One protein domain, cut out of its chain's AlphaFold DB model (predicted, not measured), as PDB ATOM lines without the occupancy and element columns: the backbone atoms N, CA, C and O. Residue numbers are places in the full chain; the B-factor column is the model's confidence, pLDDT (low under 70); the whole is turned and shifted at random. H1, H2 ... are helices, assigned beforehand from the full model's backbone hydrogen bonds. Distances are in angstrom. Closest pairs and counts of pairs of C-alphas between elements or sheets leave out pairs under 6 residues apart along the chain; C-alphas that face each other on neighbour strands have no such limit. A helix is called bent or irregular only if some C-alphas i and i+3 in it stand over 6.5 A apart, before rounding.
ATOM      1  N   ASP A   2     -10.446 -32.152 -26.959       39.38
ATOM      2  CA  ASP A   2      -9.658 -31.128 -26.278       39.38
ATOM      3  C   ASP A   2     -10.436 -29.812 -26.387       39.38
ATOM      4  O   ASP A   2     -10.795 -29.415 -27.497       39.38
ATOM      5  N   ASN A   3     -10.792 -29.187 -25.267       48.94
ATOM      6  CA  ASN A   3     -11.718 -28.043 -25.221       48.94
ATOM      7  C   ASN A   3     -11.117 -26.737 -25.780       48.94
ATOM      8  O   ASN A   3     -11.653 -25.659 -25.538       48.94
ATOM      9  N   GLY A   4      -9.986 -26.805 -26.488       47.16
ATOM     10  CA  GLY A   4      -9.200 -25.617 -26.814       47.16
ATOM     11  C   GLY A   4      -8.646 -24.917 -25.572       47.16
ATOM     12  O   GLY A   4      -8.210 -23.773 -25.659       47.16
ATOM     13  N   GLU A   5      -8.682 -25.583 -24.414       44.03
ATOM     14  CA  GLU A   5      -8.004 -25.124 -23.214       44.03
ATOM     15  C   GLU A   5      -6.504 -25.288 -23.468       44.03
ATOM     16  O   GLU A   5      -5.987 -26.403 -23.525       44.03
ATOM     17  N   GLU A   6      -5.810 -24.167 -23.699       48.91
ATOM     18  CA  GLU A   6      -4.350 -24.124 -23.615       48.91
ATOM     19  C   GLU A   6      -3.965 -24.786 -22.283       48.91
ATOM     20  O   GLU A   6      -4.440 -24.366 -21.229       48.91
ATOM     21  N   ILE A   7      -3.158 -25.854 -22.326       46.84
ATOM     22  CA  ILE A   7      -2.716 -26.550 -21.114       46.84
ATOM     23  C   ILE A   7      -2.001 -25.516 -20.236       46.84
ATOM     24  O   ILE A   7      -0.964 -24.984 -20.669       46.84
ATOM     25  N   PRO A   8      -2.520 -25.225 -19.028       42.81
ATOM     26  CA  PRO A   8      -1.925 -24.210 -18.186       42.81
ATOM     27  C   PRO A   8      -0.470 -24.577 -17.895       42.81
ATOM     28  O   PRO A   8      -0.142 -25.745 -17.668       42.81
ATOM     29  N   CYS A   9       0.410 -23.576 -17.954       46.28
ATOM     30  CA  CYS A   9       1.867 -23.688 -17.774       46.28
ATOM     31  C   CYS A   9       2.711 -24.321 -18.907       46.28
ATOM     32  O   CYS A   9       3.934 -24.334 -18.757       46.28
ATOM     33  N   LEU A  10       2.147 -24.811 -20.023       45.38
ATOM     34  CA  LEU A  10       2.967 -25.350 -21.135       45.38
ATOM     35  C   LEU A  10       3.177 -24.345 -22.287       45.38
ATOM     36  O   LEU A  10       4.188 -24.421 -22.978       45.38
ATOM     37  N   ASN A  11       2.244 -23.401 -22.483       55.41
ATOM     38  CA  ASN A  11       2.300 -22.376 -23.542       55.41
ATOM     39  C   ASN A  11       1.607 -21.042 -23.165       55.41
ATOM     40  O   ASN A  11       1.357 -20.195 -24.025       55.41
ATOM     41  N   GLU A  12       1.263 -20.835 -21.890       54.53
ATOM     42  CA  GLU A  12       0.523 -19.644 -21.460       54.53
ATOM     43  C   GLU A  12       1.413 -18.397 -21.431       54.53
ATOM     44  O   GLU A  12       2.298 -18.231 -20.592       54.53
ATOM     45  N   SER A  13       1.122 -17.466 -22.338       63.38
ATOM     46  CA  SER A  13       1.527 -16.070 -22.180       63.38
ATOM     47  C   SER A  13       0.694 -15.439 -21.062       63.38
ATOM     48  O   SER A  13      -0.505 -15.697 -20.978       63.38
ATOM     49  N   TRP A  14       1.307 -14.606 -20.218       73.50
ATOM     50  CA  TRP A  14       0.637 -13.917 -19.109       73.50
ATOM     51  C   TRP A  14      -0.710 -13.301 -19.533       73.50
ATOM     52  O   TRP A  14      -0.782 -12.572 -20.530       73.50
ATOM     53  N   THR A  15      -1.773 -13.592 -18.774       82.81
ATOM     54  CA  THR A  15      -3.116 -13.056 -19.018       82.81
ATOM     55  C   THR A  15      -3.553 -12.124 -17.892       82.81
ATOM     56  O   THR A  15      -3.367 -12.407 -16.709       82.81
ATOM     57  N   PHE A  16      -4.170 -11.002 -18.259       85.12
ATOM     58  CA  PHE A  16      -4.812 -10.066 -17.340       85.12
ATOM     59  C   PHE A  16      -6.312 -10.063 -17.605       85.12
ATOM     60  O   PHE A  16      -6.746  -9.798 -18.727       85.12
ATOM     61  N   ALA A  17      -7.100 -10.401 -16.580       88.06
ATOM     62  CA  ALA A  17      -8.550 -10.594 -16.684       88.06
ATOM     63  C   ALA A  17      -8.973 -11.604 -17.779       88.06
ATOM     64  O   ALA A  17     -10.040 -11.480 -18.375       88.06
ATOM     65  N   GLY A  18      -8.136 -12.614 -18.050       84.31
ATOM     66  CA  GLY A  18      -8.395 -13.643 -19.064       84.31
ATOM     67  C   GLY A  18      -8.025 -13.257 -20.501       84.31
ATOM     68  O   GLY A  18      -8.213 -14.081 -21.399       84.31
ATOM     69  N   ALA A  19      -7.478 -12.054 -20.712       86.44
ATOM     70  CA  ALA A  19      -6.973 -11.579 -21.997       86.44
ATOM     71  C   ALA A  19      -5.433 -11.495 -22.011       86.44
ATOM     72  O   ALA A  19      -4.817 -11.156 -20.997       86.44
ATOM     73  N   LYS A  20      -4.796 -11.803 -23.146       88.56
ATOM     74  CA  LYS A  20      -3.332 -11.712 -23.332       88.56
ATOM     75  C   LYS A  20      -2.891 -10.242 -23.402       88.56
ATOM     76  O   LYS A  20      -3.647  -9.371 -23.826       88.56
ATOM     77  N   ALA A  21      -1.640  -9.944 -23.042       89.06
ATOM     78  CA  ALA A  21      -1.097  -8.580 -23.146       89.06
ATOM     79  C   ALA A  21      -1.192  -8.003 -24.578       89.06
ATOM     80  O   ALA A  21      -1.447  -6.815 -24.761       89.06
ATOM     81  N   THR A  22      -1.047  -8.853 -25.595       88.12
ATOM     82  CA  THR A  22      -1.218  -8.485 -27.007       88.12
ATOM     83  C   THR A  22      -2.650  -8.062 -27.337       88.12
ATOM     84  O   THR A  22      -2.834  -7.102 -28.079       88.12
ATOM     85  N   GLU A  23      -3.662  -8.710 -26.751       91.12
ATOM     86  CA  GLU A  23      -5.079  -8.356 -26.925       91.12
ATOM     87  C   GLU A  23      -5.378  -6.982 -26.301       91.12
ATOM     88  O   GLU A  23      -6.085  -6.173 -26.901       91.12
ATOM     89  N   TRP A  24      -4.771  -6.667 -25.150       93.94
ATOM     90  CA  TRP A  24      -4.873  -5.344 -24.518       93.94
ATOM     91  C   TRP A  24      -4.255  -4.228 -25.368       93.94
ATOM     92  O   TRP A  24      -4.845  -3.150 -25.497       93.94
ATOM     93  N   ILE A  25      -3.085  -4.485 -25.968       93.12
ATOM     94  CA  ILE A  25      -2.419  -3.548 -26.886       93.12
ATOM     95  C   ILE A  25      -3.252  -3.370 -28.162       93.12
ATOM     96  O   ILE A  25      -3.440  -2.243 -28.619       93.12
ATOM     97  N   ALA A  26      -3.794  -4.461 -28.711       92.44
ATOM     98  CA  ALA A  26      -4.670  -4.416 -29.879       92.44
ATOM     99  C   ALA A  26      -5.952  -3.619 -29.596       92.44
ATOM    100  O   ALA A  26      -6.367  -2.815 -30.429       92.44
ATOM    101  N   GLY A  27      -6.539  -3.767 -28.407       95.44
ATOM    102  CA  GLY A  27      -7.679  -2.956 -27.996       95.44
ATOM    103  C   GLY A  27      -7.337  -1.463 -27.889       95.44
ATOM    104  O   GLY A  27      -8.133  -0.618 -28.302       95.44
ATOM    105  N   LEU A  28      -6.149  -1.121 -27.379       95.25
ATOM    106  CA  LEU A  28      -5.686   0.270 -27.293       95.25
ATOM    107  C   LEU A  28      -5.473   0.869 -28.693       95.25
ATOM    108  O   LEU A  28      -5.893   1.997 -28.954       95.25
ATOM    109  N   ALA A  29      -4.891   0.099 -29.614       95.69
ATOM    110  CA  ALA A  29      -4.778   0.489 -31.017       95.69
ATOM    111  C   ALA A  29      -6.162   0.663 -31.671       95.69
ATOM    112  O   ALA A  29      -6.398   1.653 -32.364       95.69
ATOM    113  N   GLY A  30      -7.107  -0.242 -31.398       94.88
ATOM    114  CA  GLY A  30      -8.494  -0.142 -31.859       94.88
ATOM    115  C   GLY A  30      -9.192   1.126 -31.364       94.88
ATOM    116  O   GLY A  30      -9.883   1.790 -32.135       94.88
ATOM    117  N   MET A  31      -8.953   1.522 -30.112       95.38
ATOM    118  CA  MET A  31      -9.438   2.789 -29.558       95.38
ATOM    119  C   MET A  31      -8.851   4.006 -30.295       95.38
ATOM    120  O   MET A  31      -9.592   4.942 -30.600       95.38
ATOM    121  N   MET A  32      -7.549   4.006 -30.606       94.00
ATOM    122  CA  MET A  32      -6.915   5.091 -31.374       94.00
ATOM    123  C   MET A  32      -7.518   5.210 -32.776       94.00
ATOM    124  O   MET A  32      -7.925   6.298 -33.176       94.00
ATOM    125  N   ILE A  33      -7.664   4.085 -33.482       94.75
ATOM    126  CA  ILE A  33      -8.289   4.045 -34.813       94.75
ATOM    127  C   ILE A  33      -9.725   4.566 -34.743       94.75
ATOM    128  O   ILE A  33     -10.122   5.403 -35.550       94.75
ATOM    129  N   PHE A  34     -10.504   4.112 -33.761       94.62
ATOM    130  CA  PHE A  34     -11.878   4.569 -33.580       94.62
ATOM    131  C   PHE A  34     -11.956   6.078 -33.319       94.62
ATOM    132  O   PHE A  34     -12.862   6.736 -33.821       94.62
ATOM    133  N   THR A  35     -11.003   6.633 -32.567       95.56
ATOM    134  CA  THR A  35     -10.952   8.073 -32.269       95.56
ATOM    135  C   THR A  35     -10.794   8.893 -33.549       95.56
ATOM    136  O   THR A  35     -11.550   9.844 -33.752       95.56
ATOM    137  N   GLU A  36      -9.880   8.481 -34.432       94.62
ATOM    138  CA  GLU A  36      -9.639   9.136 -35.724       94.62
ATOM    139  C   GLU A  36     -10.819   8.959 -36.688       94.62
ATOM    140  O   GLU A  36     -11.295   9.922 -37.287       94.62
ATOM    141  N   VAL A  37     -11.353   7.739 -36.804       95.06
ATOM    142  CA  VAL A  37     -12.451   7.431 -37.738       95.06
ATOM    143  C   VAL A  37     -13.759   8.109 -37.326       95.06
ATOM    144  O   VAL A  37     -14.506   8.582 -38.180       95.06
ATOM    145  N   ALA A  38     -14.051   8.169 -36.026       93.62
ATOM    146  CA  ALA A  38     -15.278   8.773 -35.513       93.62
ATOM    147  C   ALA A  38     -15.166  10.293 -35.286       93.62
ATOM    148  O   ALA A  38     -16.158  10.914 -34.902       93.62
ATOM    149  N   GLY A  39     -13.982  10.897 -35.472       91.56
ATOM    150  CA  GLY A  39     -13.739  12.317 -35.185       91.56
ATOM    151  C   GLY A  39     -14.034  12.691 -33.726       91.56
ATOM    152  O   GLY A  39     -14.534  13.782 -33.437       91.56
ATOM    153  N   ALA A  40     -13.814  11.757 -32.799       88.19
ATOM    154  CA  ALA A  40     -14.255  11.893 -31.421       88.19
ATOM    155  C   ALA A  40     -13.264  12.734 -30.600       88.19
ATOM    156  O   ALA A  40     -12.070  12.449 -30.541       88.19
ATOM    157  N   ASN A  41     -13.763  13.754 -29.897       90.56
ATOM    158  CA  ASN A  41     -12.943  14.530 -28.967       90.56
ATOM    159  C   ASN A  41     -12.596  13.691 -27.730       90.56
ATOM    160  O   ASN A  41     -13.434  13.553 -26.835       90.56
ATOM    161  N   ALA A  42     -11.349  13.215 -27.645       85.69
ATOM    162  CA  ALA A  42     -10.878  12.280 -26.618       85.69
ATOM    163  C   ALA A  42     -11.258  12.675 -25.179       85.69
ATOM    164  O   ALA A  42     -11.678  11.830 -24.393       85.69
ATOM    165  N   ALA A  43     -11.191  13.968 -24.846       86.88
ATOM    166  CA  ALA A  43     -11.540  14.461 -23.514       86.88
ATOM    167  C   ALA A  43     -13.037  14.312 -23.175       86.88
ATOM    168  O   ALA A  43     -13.387  14.060 -22.024       86.88
ATOM    169  N   ARG A  44     -13.933  14.454 -24.162       92.31
ATOM    170  CA  ARG A  44     -15.393  14.410 -23.958       92.31
ATOM    171  C   ARG A  44     -15.961  13.005 -24.144       92.31
ATOM    172  O   ARG A  44     -16.954  12.664 -23.508       92.31
ATOM    173  N   SER A  45     -15.340  12.195 -24.999       94.75
ATOM    174  CA  SER A  45     -15.775  10.832 -25.320       94.75
ATOM    175  C   SER A  45     -15.010   9.743 -24.560       94.75
ATOM    176  O   SER A  45     -15.123   8.577 -24.919       94.75
ATOM    177  N   MET A  46     -14.267  10.085 -23.503       93.94
ATOM    178  CA  MET A  46     -13.481   9.142 -22.691       93.94
ATOM    179  C   MET A  46     -14.254   7.862 -22.293       93.94
ATOM    180  O   MET A  46     -13.749   6.774 -22.556       93.94
ATOM    181  N   PRO A  47     -15.497   7.926 -21.768       95.38
ATOM    182  CA  PRO A  47     -16.258   6.718 -21.426       95.38
ATOM    183  C   PRO A  47     -16.557   5.813 -22.631       95.38
ATOM    184  O   PRO A  47     -16.487   4.588 -22.529       95.38
ATOM    185  N   LEU A  48     -16.856   6.413 -23.787       95.31
ATOM    186  CA  LEU A  48     -17.087   5.687 -25.036       95.31
ATOM    187  C   LEU A  48     -15.798   4.999 -25.499       95.31
ATOM    188  O   LEU A  48     -15.820   3.818 -25.832       95.31
ATOM    189  N   LEU A  49     -14.673   5.718 -25.467       95.62
ATOM    190  CA  LEU A  49     -13.363   5.195 -25.861       95.62
ATOM    191  C   LEU A  49     -12.924   4.027 -24.972       95.62
ATOM    192  O   LEU A  49     -12.489   3.000 -25.488       95.62
ATOM    193  N   LEU A  50     -13.132   4.134 -23.656       96.00
ATOM    194  CA  LEU A  50     -12.889   3.034 -22.720       96.00
ATOM    195  C   LEU A  50     -13.786   1.827 -23.013       96.00
ATOM    196  O   LEU A  50     -13.327   0.690 -22.950       96.00
ATOM    197  N   THR A  51     -15.046   2.057 -23.383       96.12
ATOM    198  CA  THR A  51     -15.970   0.971 -23.739       96.12
ATOM    199  C   THR A  51     -15.510   0.254 -25.008       96.12
ATOM    200  O   THR A  51     -15.480  -0.973 -25.033       96.12
ATOM    201  N   VAL A  52     -15.087   0.998 -26.036       95.88
ATOM    202  CA  VAL A  52     -14.515   0.429 -27.270       95.88
ATOM    203  C   VAL A  52     -13.240  -0.356 -26.964       95.88
ATOM    204  O   VAL A  52     -13.085  -1.475 -27.452       95.88
ATOM    205  N   TRP A  53     -12.355   0.176 -26.121       96.88
ATOM    206  CA  TRP A  53     -11.124  -0.507 -25.720       96.88
ATOM    207  C   TRP A  53     -11.397  -1.838 -25.005       96.88
ATOM    208  O   TRP A  53     -10.822  -2.875 -25.347       96.88
ATOM    209  N   VAL A  54     -12.313  -1.837 -24.038       96.69
ATOM    210  CA  VAL A  54     -12.667  -3.043 -23.282       96.69
ATOM    211  C   VAL A  54     -13.378  -4.057 -24.184       96.69
ATOM    212  O   VAL A  54     -13.016  -5.233 -24.185       96.69
ATOM    213  N   LEU A  55     -14.339  -3.617 -25.005       96.88
ATOM    214  CA  LEU A  55     -15.071  -4.494 -25.926       96.88
ATOM    215  C   LEU A  55     -14.161  -5.138 -26.969       96.88
ATOM    216  O   LEU A  55     -14.316  -6.321 -27.257       96.88
ATOM    217  N   THR A  56     -13.212  -4.389 -27.527       94.75
ATOM    218  CA  THR A  56     -12.258  -4.931 -28.505       94.75
ATOM    219  C   THR A  56     -11.325  -5.951 -27.862       94.75
ATOM    220  O   THR A  56     -11.168  -7.043 -28.406       94.75
ATOM    221  N   THR A  57     -10.793  -5.661 -26.670       94.88
ATOM    222  CA  THR A  57      -9.950  -6.604 -25.910       94.88
ATOM    223  C   THR A  57     -10.687  -7.916 -25.622       94.88
ATOM    224  O   THR A  57     -10.197  -8.995 -25.956       94.88
ATOM    225  N   PHE A  58     -11.898  -7.851 -25.057       94.94
ATOM    226  CA  PHE A  58     -12.672  -9.059 -24.755       94.94
ATOM    227  C   PHE A  58     -13.220  -9.746 -26.009       94.94
ATOM    228  O   PHE A  58     -13.327 -10.969 -26.027       94.94
ATOM    229  N   GLY A  59     -13.526  -8.997 -27.067       93.00
ATOM    230  CA  GLY A  59     -13.912  -9.554 -28.361       93.00
ATOM    231  C   GLY A  59     -12.808 -10.432 -28.949       93.00
ATOM    232  O   GLY A  59     -13.082 -11.557 -29.365       93.00
ATOM    233  N   LEU A  60     -11.556  -9.966 -28.898       89.00
ATOM    234  CA  LEU A  60     -10.388 -10.750 -29.310       89.00
ATOM    235  C   LEU A  60     -10.175 -11.973 -28.409       89.00
ATOM    236  O   LEU A  60      -9.973 -13.072 -28.921       89.00
ATOM    237  N   ALA A  61     -10.320 -11.819 -27.090       87.62
ATOM    238  CA  ALA A  61     -10.214 -12.941 -26.157       87.62
ATOM    239  C   ALA A  61     -11.291 -14.021 -26.402       87.62
ATOM    240  O   ALA A  61     -11.017 -15.219 -26.292       87.62
ATOM    241  N   ILE A  62     -12.520 -13.622 -26.756       87.56
ATOM    242  CA  ILE A  62     -13.603 -14.547 -27.132       87.56
ATOM    243  C   ILE A  62     -13.287 -15.235 -28.462       87.56
ATOM    244  O   ILE A  62     -13.445 -16.453 -28.565       87.56
ATOM    245  N   LEU A  63     -12.811 -14.486 -29.459       82.88
ATOM    246  CA  LEU A  63     -12.382 -15.031 -30.752       82.88
ATOM    247  C   LEU A  63     -11.279 -16.080 -30.581       82.88
ATOM    248  O   LEU A  63     -11.374 -17.158 -31.163       82.88
ATOM    249  N   ARG A  64     -10.296 -15.824 -29.717       81.06
ATOM    250  CA  ARG A  64      -9.244 -16.794 -29.387       81.06
ATOM    251  C   ARG A  64      -9.806 -18.076 -28.775       81.06
ATOM    252  O   ARG A  64      -9.373 -19.164 -29.133       81.06
ATOM    253  N   ARG A  65     -10.799 -17.975 -27.885       75.69
ATOM    254  CA  ARG A  65     -11.470 -19.161 -27.318       75.69
ATOM    255  C   ARG A  65     -12.226 -19.970 -28.371       75.69
ATOM    256  O   ARG A  65     -12.332 -21.183 -28.238       75.69
ATOM    257  N   GLN A  66     -12.757 -19.316 -29.403       73.38
ATOM    258  CA  GLN A  66     -13.400 -20.003 -30.525       73.38
ATOM    259  C   GLN A  66     -12.379 -20.627 -31.488       73.38
ATOM    260  O   GLN A  66     -12.655 -21.676 -32.070       73.38
ATOM    261  N   PHE A  67     -11.201 -20.014 -31.629       71.31
ATOM    262  CA  PHE A  67     -10.149 -20.422 -32.559       71.31
ATOM    263  C   PHE A  67      -8.790 -20.544 -31.844       71.31
ATOM    264  O   PHE A  67      -7.914 -19.707 -32.057       71.31
ATOM    265  N   PRO A  68      -8.593 -21.585 -31.010       61.41
ATOM    266  CA  PRO A  68      -7.366 -21.767 -30.225       61.41
ATOM    267  C   PRO A  68      -6.112 -21.963 -31.098       61.41
ATOM    268  O   PRO A  68      -5.021 -21.575 -30.700       61.41
ATOM    269  N   ASP A  69      -6.274 -22.495 -32.314       67.06
ATOM    270  CA  ASP A  69      -5.251 -22.484 -33.364       67.06
ATOM    271  C   ASP A  69      -5.534 -21.318 -34.325       67.06
ATOM    272  O   ASP A  69      -6.206 -21.501 -35.342       67.06
TER     273      ASP A  69
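This is residues 2 to 69 of the 135 residues of an uncharacterized protein of SAR324 cluster bacterium (UniProt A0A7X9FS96). Two long helices cross near their middles as an X, joined at one end by a short link, with a long stretch of loop leading into the first of them. H2 is the longer helix, H1 crosses it the opposite way, and the opening stretch, residues 2 to 20, carries the length on beyond the end where H1 begins. The printed part has 68 residues with two named helices, H1 then H2 along the chain, and no named strand; the class is all helix. The whole is loose, with a radius of gyration of the C-alphas of 14.4 A, and its C-alphas span 45 by 19 by 14 A.

The longest helix is H2, residues 46 to 66. H1, residues 21 to 37, touches it, with 25 pairs of C-alphas within 8 A. Their closest C-alphas are those of Gly 27 and Thr 57, 4.8 A apart. The centres are 9.1 A apart, and the lines stand at a steep tilt of 47 degrees, running opposite ways. In H1 and H2 every O i to N i+4 pair is within hydrogen-bond range. Before H1, residues 15 to 16 pair with residues 19 to 20, antiparallel, in a pairing too short to bear a name.

H2 runs from C-alpha 46 at (-13.481, 9.142, -22.691) to C-alpha 66 at (-13.400, -20.003, -30.525), 30.2 A. H1 begins at C-alpha 21, at (-1.097, -8.580, -23.146), and is 24.5 A long from first to last C-alpha. Neither helix is bent.

The C-alphas of Asp 2 and Arg 44 are the two farthest apart, at 46.0 A. The link from H1 to H2, eight residues, is short, and the printed part has no cut. The mean pLDDT of the printed part is 82.4; residues 2 to 13 and 68 to 69 are under 70.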